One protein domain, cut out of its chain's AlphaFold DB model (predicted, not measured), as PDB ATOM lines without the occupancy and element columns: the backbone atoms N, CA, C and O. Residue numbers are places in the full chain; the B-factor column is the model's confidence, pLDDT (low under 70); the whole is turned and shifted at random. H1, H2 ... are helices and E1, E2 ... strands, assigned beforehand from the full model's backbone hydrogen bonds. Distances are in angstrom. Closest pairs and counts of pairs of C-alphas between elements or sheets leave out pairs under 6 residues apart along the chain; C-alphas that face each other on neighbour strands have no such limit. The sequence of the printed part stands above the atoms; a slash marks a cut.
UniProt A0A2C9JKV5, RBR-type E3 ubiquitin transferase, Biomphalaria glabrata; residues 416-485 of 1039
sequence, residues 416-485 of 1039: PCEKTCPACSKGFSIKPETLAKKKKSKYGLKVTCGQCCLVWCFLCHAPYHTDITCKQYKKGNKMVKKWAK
ATOM      1  N   PRO A 416      55.772  -6.939  -0.791       74.31
ATOM      2  CA  PRO A 416      54.568  -7.062   0.032       74.31
ATOM      3  C   PRO A 416      54.369  -5.929   1.050       74.31
ATOM      4  O   PRO A 416      53.260  -5.794   1.580       74.31
ATOM      5  N   CYS A 417      55.438  -5.178   1.336       80.50
ATOM      6  CA  CYS A 417      55.540  -4.115   2.330       80.50
ATOM      7  C   CYS A 417      55.372  -2.699   1.752       80.50
ATOM      8  O   CYS A 417      55.163  -1.781   2.539       80.50
ATOM      9  N   GLU A 418      55.395  -2.518   0.426       83.81
ATOM     10  CA  GLU A 418      55.320  -1.201  -0.231       83.81
ATOM     11  C   GLU A 418      54.119  -1.123  -1.172       83.81
ATOM     12  O   GLU A 418      53.937  -1.994  -2.021       83.81
ATOM     13  N   LYS A 419      53.260  -0.105  -1.024       84.94
ATOM     14  CA  LYS A 419      52.085   0.085  -1.895       84.94
ATOM     15  C   LYS A 419      51.723   1.547  -2.067       84.94
ATOM     16  O   LYS A 419      51.965   2.375  -1.197       84.94
ATOM     17  N   THR A 420      51.057   1.848  -3.168       86.12
ATOM     18  CA  THR A 420      50.618   3.200  -3.514       86.12
ATOM     19  C   THR A 420      49.229   3.492  -2.937       86.12
ATOM     20  O   THR A 420      48.357   2.620  -2.899       86.12
ATOM     21  N   CYS A 421      48.978   4.709  -2.449       85.00
ATOM     22  CA  CYS A 421      47.667   5.072  -1.905       85.00
ATOM     23  C   CYS A 421      46.587   5.023  -3.008       85.00
ATOM     24  O   CYS A 421      46.766   5.650  -4.053       85.00
ATOM     25  N   PRO A 422      45.436   4.349  -2.805       82.56
ATOM     26  CA  PRO A 422      44.434   4.199  -3.863       82.56
ATOM     27  C   PRO A 422      43.718   5.499  -4.287       82.56
ATOM     28  O   PRO A 422      43.011   5.470  -5.292       82.56
ATOM     29  N   ALA A 423      43.906   6.622  -3.576       80.81
ATOM     30  CA  ALA A 423      43.458   7.952  -4.011       80.81
ATOM     31  C   ALA A 423      44.606   8.797  -4.596       80.81
ATOM     32  O   ALA A 423      44.666   8.982  -5.808       80.81
ATOM     33  N   CYS A 424      45.536   9.286  -3.766       80.56
ATOM     34  CA  CYS A 424      46.591  10.214  -4.204       80.56
ATOM     35  C   CYS A 424      47.810   9.541  -4.861       80.56
ATOM     36  O   CYS A 424      48.736  10.225  -5.269       80.56
ATOM     37  N   SER A 425      47.848   8.208  -4.966       78.06
ATOM     38  CA  SER A 425      48.978   7.425  -5.501       78.06
ATOM     39  C   SER A 425      50.318   7.526  -4.754       78.06
ATOM     40  O   SER A 425      51.216   6.762  -5.104       78.06
ATOM     41  N   LYS A 426      50.452   8.349  -3.698       80.88
ATOM     42  CA  LYS A 426      51.673   8.427  -2.870       80.88
ATOM     43  C   LYS A 426      52.123   7.042  -2.400       80.88
ATOM     44  O   LYS A 426      51.289   6.241  -1.968       80.88
ATOM     45  N   GLY A 427      53.429   6.786  -2.437       80.88
ATOM     46  CA  GLY A 427      54.025   5.602  -1.824       80.88
ATOM     47  C   GLY A 427      53.743   5.515  -0.320       80.88
ATOM     48  O   GLY A 427      53.699   6.527   0.380       80.88
ATOM     49  N   PHE A 428      53.526   4.294   0.160       80.75
ATOM     50  CA  PHE A 428      53.284   3.963   1.560       80.75
ATOM     51  C   PHE A 428      53.982   2.631   1.874       80.75
ATOM     52  O   PHE A 428      53.565   1.576   1.387       80.75
ATOM     53  N   SER A 429      55.049   2.690   2.669       83.25
ATOM     54  CA  SER A 429      55.839   1.528   3.094       83.25
ATOM     55  C   SER A 429      55.516   1.155   4.544       83.25
ATOM     56  O   SER A 429      55.074   2.005   5.322       83.25
ATOM     57  N   ILE A 430      55.672  -0.118   4.918       83.44
ATOM     58  CA  ILE A 430      55.333  -0.625   6.257       83.44
ATOM     59  C   ILE A 430      56.422  -1.554   6.801       83.44
ATOM     60  O   ILE A 430      56.699  -2.595   6.205       83.44
ATOM     61  N   LYS A 431      56.882  -1.238   8.027       82.69
ATOM     62  CA  LYS A 431      57.466  -2.143   9.045       82.69
ATOM     63  C   LYS A 431      57.270  -3.648   8.708       82.69
ATOM     64  O   LYS A 431      56.147  -4.107   8.954       82.69
ATOM     65  N   PRO A 432      58.218  -4.460   8.173       75.88
ATOM     66  CA  PRO A 432      57.886  -5.825   7.723       75.88
ATOM     67  C   PRO A 432      57.365  -6.724   8.857       75.88
ATOM     68  O   PRO A 432      56.505  -7.579   8.631       75.88
ATOM     69  N   GLU A 433      57.781  -6.465  10.100       74.94
ATOM     70  CA  GLU A 433      57.185  -7.044  11.306       74.94
ATOM     71  C   GLU A 433      55.681  -6.787  11.439       74.94
ATOM     72  O   GLU A 433      54.928  -7.694  11.778       74.94
ATOM     73  N   THR A 434      55.219  -5.559  11.192       74.50
ATOM     74  CA  THR A 434      53.799  -5.195  11.265       74.50
ATOM     75  C   THR A 434      53.002  -5.984  10.232       74.50
ATOM     76  O   THR A 434      51.902  -6.456  10.529       74.50
ATOM     77  N   LEU A 435      53.582  -6.205   9.046       73.44
ATOM     78  CA  LEU A 435      53.008  -7.076   8.027       73.44
ATOM     79  C   LEU A 435      53.024  -8.553   8.460       73.44
ATOM     80  O   LEU A 435      52.045  -9.251   8.225       73.44
ATOM     81  N   ALA A 436      54.079  -9.043   9.116       68.31
ATOM     82  CA  ALA A 436      54.155 -10.416   9.626       68.31
ATOM     83  C   ALA A 436      53.143 -10.674  10.760       68.31
ATOM     84  O   ALA A 436      52.318 -11.586  10.660       68.31
ATOM     85  N   LYS A 437      53.135  -9.809  11.782       65.88
ATOM     86  CA  LYS A 437      52.206  -9.818  12.922       65.88
ATOM     87  C   LYS A 437      50.747  -9.758  12.435       65.88
ATOM     88  O   LYS A 437      49.922 -10.558  12.873       65.88
ATOM     89  N   LYS A 438      50.425  -8.895  11.456       64.88
ATOM     90  CA  LYS A 438      49.051  -8.727  10.930       64.88
ATOM     91  C   LYS A 438      48.700  -9.564   9.688       64.88
ATOM     92  O   LYS A 438      47.526  -9.604   9.335       64.88
ATOM     93  N   LYS A 439      49.616 -10.339   9.087       58.28
ATOM     94  CA  LYS A 439      49.285 -11.383   8.079       58.28
ATOM     95  C   LYS A 439      48.369 -12.477   8.650       58.28
ATOM     96  O   LYS A 439      47.637 -13.106   7.891       58.28
ATOM     97  N   LYS A 440      48.371 -12.665   9.978       55.81
ATOM     98  CA  LYS A 440      47.424 -13.527  10.709       55.81
ATOM     99  C   LYS A 440      46.011 -12.915  10.838       55.81
ATOM    100  O   LYS A 440      45.055 -13.651  11.066       55.81
ATOM    101  N   SER A 441      45.843 -11.598  10.654       63.06
ATOM    102  CA  SER A 441      44.532 -10.932  10.703       63.06
ATOM    103  C   SER A 441      43.708 -11.228   9.450       63.06
ATOM    104  O   SER A 441      44.063 -10.832   8.337       63.06
ATOM    105  N   LYS A 442      42.547 -11.868   9.629       64.38
ATOM    106  CA  LYS A 442      41.582 -12.109   8.542       64.38
ATOM    107  C   LYS A 442      40.940 -10.800   8.034       64.38
ATOM    108  O   LYS A 442      40.585 -10.704   6.855       64.38
ATOM    109  N   TYR A 443      40.822  -9.798   8.907       69.44
ATOM    110  CA  TYR A 443      40.055  -8.563   8.696       69.44
ATOM    111  C   TYR A 443      40.839  -7.455   7.982       69.44
ATOM    112  O   TYR A 443      40.246  -6.524   7.451       69.44
ATOM    113  N   GLY A 444      42.163  -7.589   7.859       78.00
ATOM    114  CA  GLY A 444      43.003  -6.643   7.123       78.00
ATOM    115  C   GLY A 444      43.899  -5.777   8.008       78.00
ATOM    116  O   GLY A 444      44.120  -6.068   9.183       78.00
ATOM    117  N   LEU A 445      44.439  -4.715   7.405       86.06
ATOM    118  CA  LEU A 445      45.383  -3.780   8.022       86.06
ATOM    119  C   LEU A 445      44.949  -2.346   7.703       86.06
ATOM    120  O   LEU A 445      45.164  -1.886   6.583       86.06
ATOM    121  N   LYS A 446      44.336  -1.670   8.685       89.00
ATOM    122  CA  LYS A 446      43.985  -0.244   8.628       89.00
ATOM    123  C   LYS A 446      45.252   0.594   8.453       89.00
ATOM    124  O   LYS A 446      46.171   0.471   9.258       89.00
ATOM    125  N   VAL A 447      45.265   1.448   7.438       89.12
ATOM    126  CA  VAL A 447      46.264   2.502   7.231       89.12
ATOM    127  C   VAL A 447      45.556   3.789   6.826       89.12
ATOM    128  O   VAL A 447      44.544   3.746   6.124       89.12
ATOM    129  N   THR A 448      46.089   4.927   7.257       91.31
ATOM    130  CA  THR A 448      45.602   6.259   6.880       91.31
ATOM    131  C   THR A 448      46.673   6.937   6.037       91.31
ATOM    132  O   THR A 448      47.845   6.927   6.407       91.31
ATOM    133  N   CYS A 449      46.307   7.507   4.890       89.81
ATOM    134  CA  CYS A 449      47.252   8.279   4.088       89.81
ATOM    135  C   CYS A 449      47.431   9.690   4.664       89.81
ATOM    136  O   CYS A 449      46.474  10.456   4.682       89.81
ATOM    137  N   GLY A 450      48.654  10.064   5.048       86.50
ATOM    138  CA  GLY A 450      48.960  11.395   5.596       86.50
ATOM    139  C   GLY A 450      48.858  12.575   4.614       86.50
ATOM    140  O   GLY A 450      49.088  13.701   5.024       86.50
ATOM    141  N   GLN A 451      48.544  12.347   3.331       84.62
ATOM    142  CA  GLN A 451      48.329  13.420   2.339       84.62
ATOM    143  C   GLN A 451      46.853  13.678   2.015       84.62
ATOM    144  O   GLN A 451      46.478  14.813   1.762       84.62
ATOM    145  N   CYS A 452      46.021  12.634   1.961       88.50
ATOM    146  CA  CYS A 452      44.615  12.749   1.552       88.50
ATOM    147  C   CYS A 452      43.631  12.186   2.586       88.50
ATOM    148  O   CYS A 452      42.475  11.927   2.258       88.50
ATOM    149  N   CYS A 453      44.114  11.909   3.801       89.25
ATOM    150  CA  CYS A 453      43.392  11.339   4.945       89.25
ATOM    151  C   CYS A 453      42.622  10.028   4.678       89.25
ATOM    152  O   CYS A 453      41.922   9.531   5.559       89.25
ATOM    153  N   LEU A 454      42.769   9.418   3.494       89.56
ATOM    154  CA  LEU A 454      42.052   8.201   3.130       89.56
ATOM    155  C   LEU A 454      42.428   7.058   4.074       89.56
ATOM    156  O   LEU A 454      43.597   6.673   4.154       89.56
ATOM    157  N   VAL A 455      41.416   6.465   4.705       91.75
ATOM    158  CA  VAL A 455      41.541   5.254   5.516       91.75
ATOM    159  C   VAL A 455      41.283   4.029   4.633       91.75
ATOM    160  O   VAL A 455      40.171   3.798   4.156       91.75
ATOM    161  N   TRP A 456      42.320   3.230   4.394       91.31
ATOM    162  CA  TRP A 456      42.280   2.080   3.490       91.31
ATOM    163  C   TRP A 456      42.890   0.823   4.120       91.31
ATOM    164  O   TRP A 456      43.518   0.862   5.178       91.31
ATOM    165  N   CYS A 457      42.646  -0.331   3.500       90.50
ATOM    166  CA  CYS A 457      43.166  -1.617   3.941       90.50
ATOM    167  C   CYS A 457      44.378  -2.032   3.095       90.50
ATOM    168  O   CYS A 457      44.250  -2.396   1.921       90.50
ATOM    169  N   PHE A 458      45.559  -2.039   3.718       88.00
ATOM    170  CA  PHE A 458      46.835  -2.284   3.045       88.00
ATOM    171  C   PHE A 458      46.925  -3.669   2.380       88.00
ATOM    172  O   PHE A 458      47.528  -3.833   1.319       88.00
ATOM    173  N   LEU A 459      46.303  -4.699   2.967       85.12
ATOM    174  CA  LEU A 459      46.363  -6.065   2.426       85.12
ATOM    175  C   LEU A 459      45.521  -6.246   1.150       85.12
ATOM    176  O   LEU A 459      45.892  -7.038   0.278       85.12
ATOM    177  N   CYS A 460      44.391  -5.541   1.021       84.75
ATOM    178  CA  CYS A 460      43.457  -5.733  -0.091       84.75
ATOM    179  C   CYS A 460      43.426  -4.595  -1.123       84.75
ATOM    180  O   CYS A 460      42.947  -4.863  -2.226       84.75
ATOM    181  N   HIS A 461      43.981  -3.417  -0.798       87.44
ATOM    182  CA  HIS A 461      43.971  -2.186  -1.610       87.44
ATOM    183  C   HIS A 461      42.557  -1.648  -1.880       87.44
ATOM    184  O   HIS A 461      42.195  -1.281  -2.994       87.44
ATOM    185  N   ALA A 462      41.735  -1.636  -0.832       86.06
ATOM    186  CA  ALA A 462      40.363  -1.134  -0.836       86.06
ATOM    187  C   ALA A 462      40.140  -0.173   0.349       86.06
ATOM    188  O   ALA A 462      41.004  -0.128   1.231       86.06
ATOM    189  N   PRO A 463      39.009   0.558   0.428       88.12
ATOM    190  CA  PRO A 463      38.597   1.235   1.659       88.12
ATOM    191  C   PRO A 463      38.667   0.290   2.864       88.12
ATOM    192  O   PRO A 463      38.494  -0.925   2.713       88.12
ATOM    193  N   TYR A 464      38.973   0.829   4.045       90.50
ATOM    194  CA  TYR A 464      39.085  -0.006   5.237       90.50
ATOM    195  C   TYR A 464      37.739  -0.661   5.577       90.50
ATOM    196  O   TYR A 464      36.683  -0.060   5.401       90.50
ATOM    197  N   HIS A 465      37.795  -1.915   6.020       86.56
ATOM    198  CA  HIS A 465      36.635  -2.753   6.282       86.56
ATOM    199  C   HIS A 465      36.857  -3.527   7.590       86.56
ATOM    200  O   HIS A 465      37.908  -4.144   7.777       86.56
ATOM    201  N   THR A 466      35.889  -3.484   8.500       84.19
ATOM    202  CA  THR A 466      35.948  -4.158   9.807       84.19
ATOM    203  C   THR A 466      35.324  -5.545   9.750       84.19
ATOM    204  O   THR A 466      35.952  -6.521  10.148       84.19
ATOM    205  N   ASP A 467      34.127  -5.650   9.179       84.81
ATOM    206  CA  ASP A 467      33.199  -6.765   9.449       84.81
ATOM    207  C   ASP A 467      33.354  -7.917   8.443       84.81
ATOM    208  O   ASP A 467      32.881  -9.036   8.643       84.81
ATOM    209  N   ILE A 468      34.069  -7.655   7.347       87.00
ATOM    210  CA  ILE A 468      34.336  -8.599   6.262       87.00
ATOM    211  C   ILE A 468      35.836  -8.794   6.060       87.00
ATOM    212  O   ILE A 468      36.635  -7.862   6.095       87.00
ATOM    213  N   THR A 469      36.240 -10.034   5.798       88.62
ATOM    214  CA  THR A 469      37.648 -10.358   5.544       88.62
ATOM    215  C   THR A 469      38.119  -9.835   4.188       88.62
ATOM    216  O   THR A 469      37.346  -9.734   3.232       88.62
ATOM    217  N   CYS A 470      39.432  -9.633   4.030       87.06
ATOM    218  CA  CYS A 470      40.030  -9.257   2.737       87.06
ATOM    219  C   CYS A 470      39.668 -10.236   1.595       87.06
ATOM    220  O   CYS A 470      39.615  -9.845   0.423       87.06
ATOM    221  N   LYS A 471      39.421 -11.516   1.923       86.69
ATOM    222  CA  LYS A 471      38.965 -12.546   0.976       86.69
ATOM    223  C   LYS A 471      37.491 -12.350   0.601       86.69
ATOM    224  O   LYS A 471      37.176 -12.376  -0.588       86.69
ATOM    225  N   GLN A 472      36.608 -12.103   1.575       86.31
ATOM    226  CA  GLN A 472      35.193 -11.790   1.329       86.31
ATOM    227  C   GLN A 472      35.035 -10.490   0.537       86.31
ATOM    228  O   GLN A 472      34.334 -10.512  -0.470       86.31
ATOM    229  N   TYR A 473      35.753  -9.412   0.880       87.50
ATOM    230  CA  TYR A 473      35.727  -8.166   0.104       87.50
ATOM    231  C   TYR A 473      36.102  -8.419  -1.365       87.50
ATOM    232  O   TYR A 473      35.359  -8.062  -2.280       87.50
ATOM    233  N   LYS A 474      37.216  -9.126  -1.621       85.56
ATOM    234  CA  LYS A 474      37.634  -9.487  -2.988       85.56
ATOM    235  C   LYS A 474      36.647 -10.441  -3.690       85.56
ATOM    236  O   LYS A 474      36.536 -10.365  -4.915       85.56
ATOM    237  N   LYS A 475      35.911 -11.300  -2.968       87.62
ATOM    238  CA  LYS A 475      34.834 -12.147  -3.525       87.62
ATOM    239  C   LYS A 475      33.596 -11.314  -3.881       87.62
ATOM    240  O   LYS A 475      33.156 -11.378  -5.023       87.62
ATOM    241  N   GLY A 476      33.096 -10.481  -2.968       84.62
ATOM    242  CA  GLY A 476      31.952  -9.592  -3.190       84.62
ATOM    243  C   GLY A 476      32.195  -8.614  -4.340       84.62
ATOM    244  O   GLY A 476      31.390  -8.523  -5.260       84.62
ATOM    245  N   ASN A 477      33.373  -7.986  -4.390       83.38
ATOM    246  CA  ASN A 477      33.751  -7.078  -5.476       83.38
ATOM    247  C   ASN A 477      33.846  -7.808  -6.843       83.38
ATOM    248  O   ASN A 477      33.524  -7.228  -7.879       83.38
ATOM    249  N   LYS A 478      34.207  -9.106  -6.867       84.94
ATOM    250  CA  LYS A 478      34.087  -9.968  -8.065       84.94
ATOM    251  C   LYS A 478      32.631 -10.321  -8.395       84.94
ATOM    252  O   LYS A 478      32.288 -10.330  -9.572       84.94
ATOM    253  N   MET A 479      31.788 -10.592  -7.397       85.50
ATOM    254  CA  MET A 479      30.365 -10.914  -7.582       85.50
ATOM    255  C   MET A 479      29.587  -9.719  -8.139       85.50
ATOM    256  O   MET A 479      28.937  -9.876  -9.165       85.50
ATOM    257  N   VAL A 480      29.757  -8.512  -7.586       84.88
ATOM    258  CA  VAL A 480      29.187  -7.266  -8.139       84.88
ATOM    259  C   VAL A 480      29.642  -7.052  -9.588       84.88
ATOM    260  O   VAL A 480      28.825  -6.772 -10.460       84.88
ATOM    261  N   LYS A 481      30.929  -7.278  -9.897       84.81
ATOM    262  CA  LYS A 481      31.466  -7.198 -11.272       84.81
ATOM    263  C   LYS A 481      30.996  -8.321 -12.210       84.81
ATOM    264  O   LYS A 481      31.135  -8.154 -13.425       84.81
ATOM    265  N   LYS A 482      30.481  -9.444 -11.690       86.56
ATOM    266  CA  LYS A 482      29.801 -10.494 -12.471       86.56
ATOM    267  C   LYS A 482      28.357 -10.072 -12.725       86.56
ATOM    268  O   LYS A 482      28.004  -9.885 -13.880       86.56
ATOM    269  N   TRP A 483      27.593  -9.842 -11.659       88.62
ATOM    270  CA  TRP A 483      26.189  -9.433 -11.686       88.62
ATOM    271  C   TRP A 483      25.961  -8.199 -12.570       88.62
ATOM    272  O   TRP A 483      25.098  -8.229 -13.432       88.62
ATOM    273  N   ALA A 484      26.796  -7.160 -12.473       87.12
ATOM    274  CA  ALA A 484      26.672  -5.964 -13.313       87.12
ATOM    275  C   ALA A 484      26.814  -6.252 -14.825       87.12
ATOM    276  O   ALA A 484      26.221  -5.561 -15.649       87.12
ATOM    277  N   LYS A 485      27.604  -7.273 -15.195       83.38
ATOM    278  CA  LYS A 485      27.802  -7.735 -16.584       83.38
ATOM    279  C   LYS A 485      26.802  -8.807 -17.019       83.38
ATOM    280  O   LYS A 485      26.731  -9.113 -18.211       83.38
TER     281      LYS A 485
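AT A GLANCE: This is residues 416 to 485 of the 1039 residues of the protein "RBR-type E3 ubiquitin transferase" of Biomphalaria glabrata (UniProt A0A2C9JKV5). Two small strand hairpins, E1 with E2 and E3 with E4, make a body with the short helix H1 at one end, and residues 477 to 485, of which 477 to 483 belong to the longer helix H2, stick out from it as an arm. The 70 printed residues run E1 E2 H1 E3 E4 H2, with two antiparallel two-stranded sheets; the class is mixed, with under half of the residues in named elements. The whole is only just compact, close to loose, radius of gyration of the C-alphas 12.9 A, spanning 38 by 28 by 19 A.

HOW THE PARTS SIT: E1, residues 418 to 420, and E2, residues 427 to 429, form an antiparallel hairpin; N 419 and O 428 are 3.0 A apart, within hydrogen-bond range. E3, residues 446 to 448, and E4, residues 455 to 457, form another, N 447 and O 456 at 2.9 A. E2 and E3 are apart. In H1, residues 432 to 439, and H2, residues 470 to 483, every O i to N i+4 pair is within range. H1 and H2 are apart.

IN THESE COORDINATES: E1 begins at C-alpha 418 (55.320, -1.201, -0.231). H1 is 10.2 A long. H2, 20.0 A, ends at C-alpha 483 (26.189, -9.433, -11.686).

THE WHOLE: The printed part has no cut. The link from E4 to H2 is long. Residues 436 to 443 have pLDDT under 70.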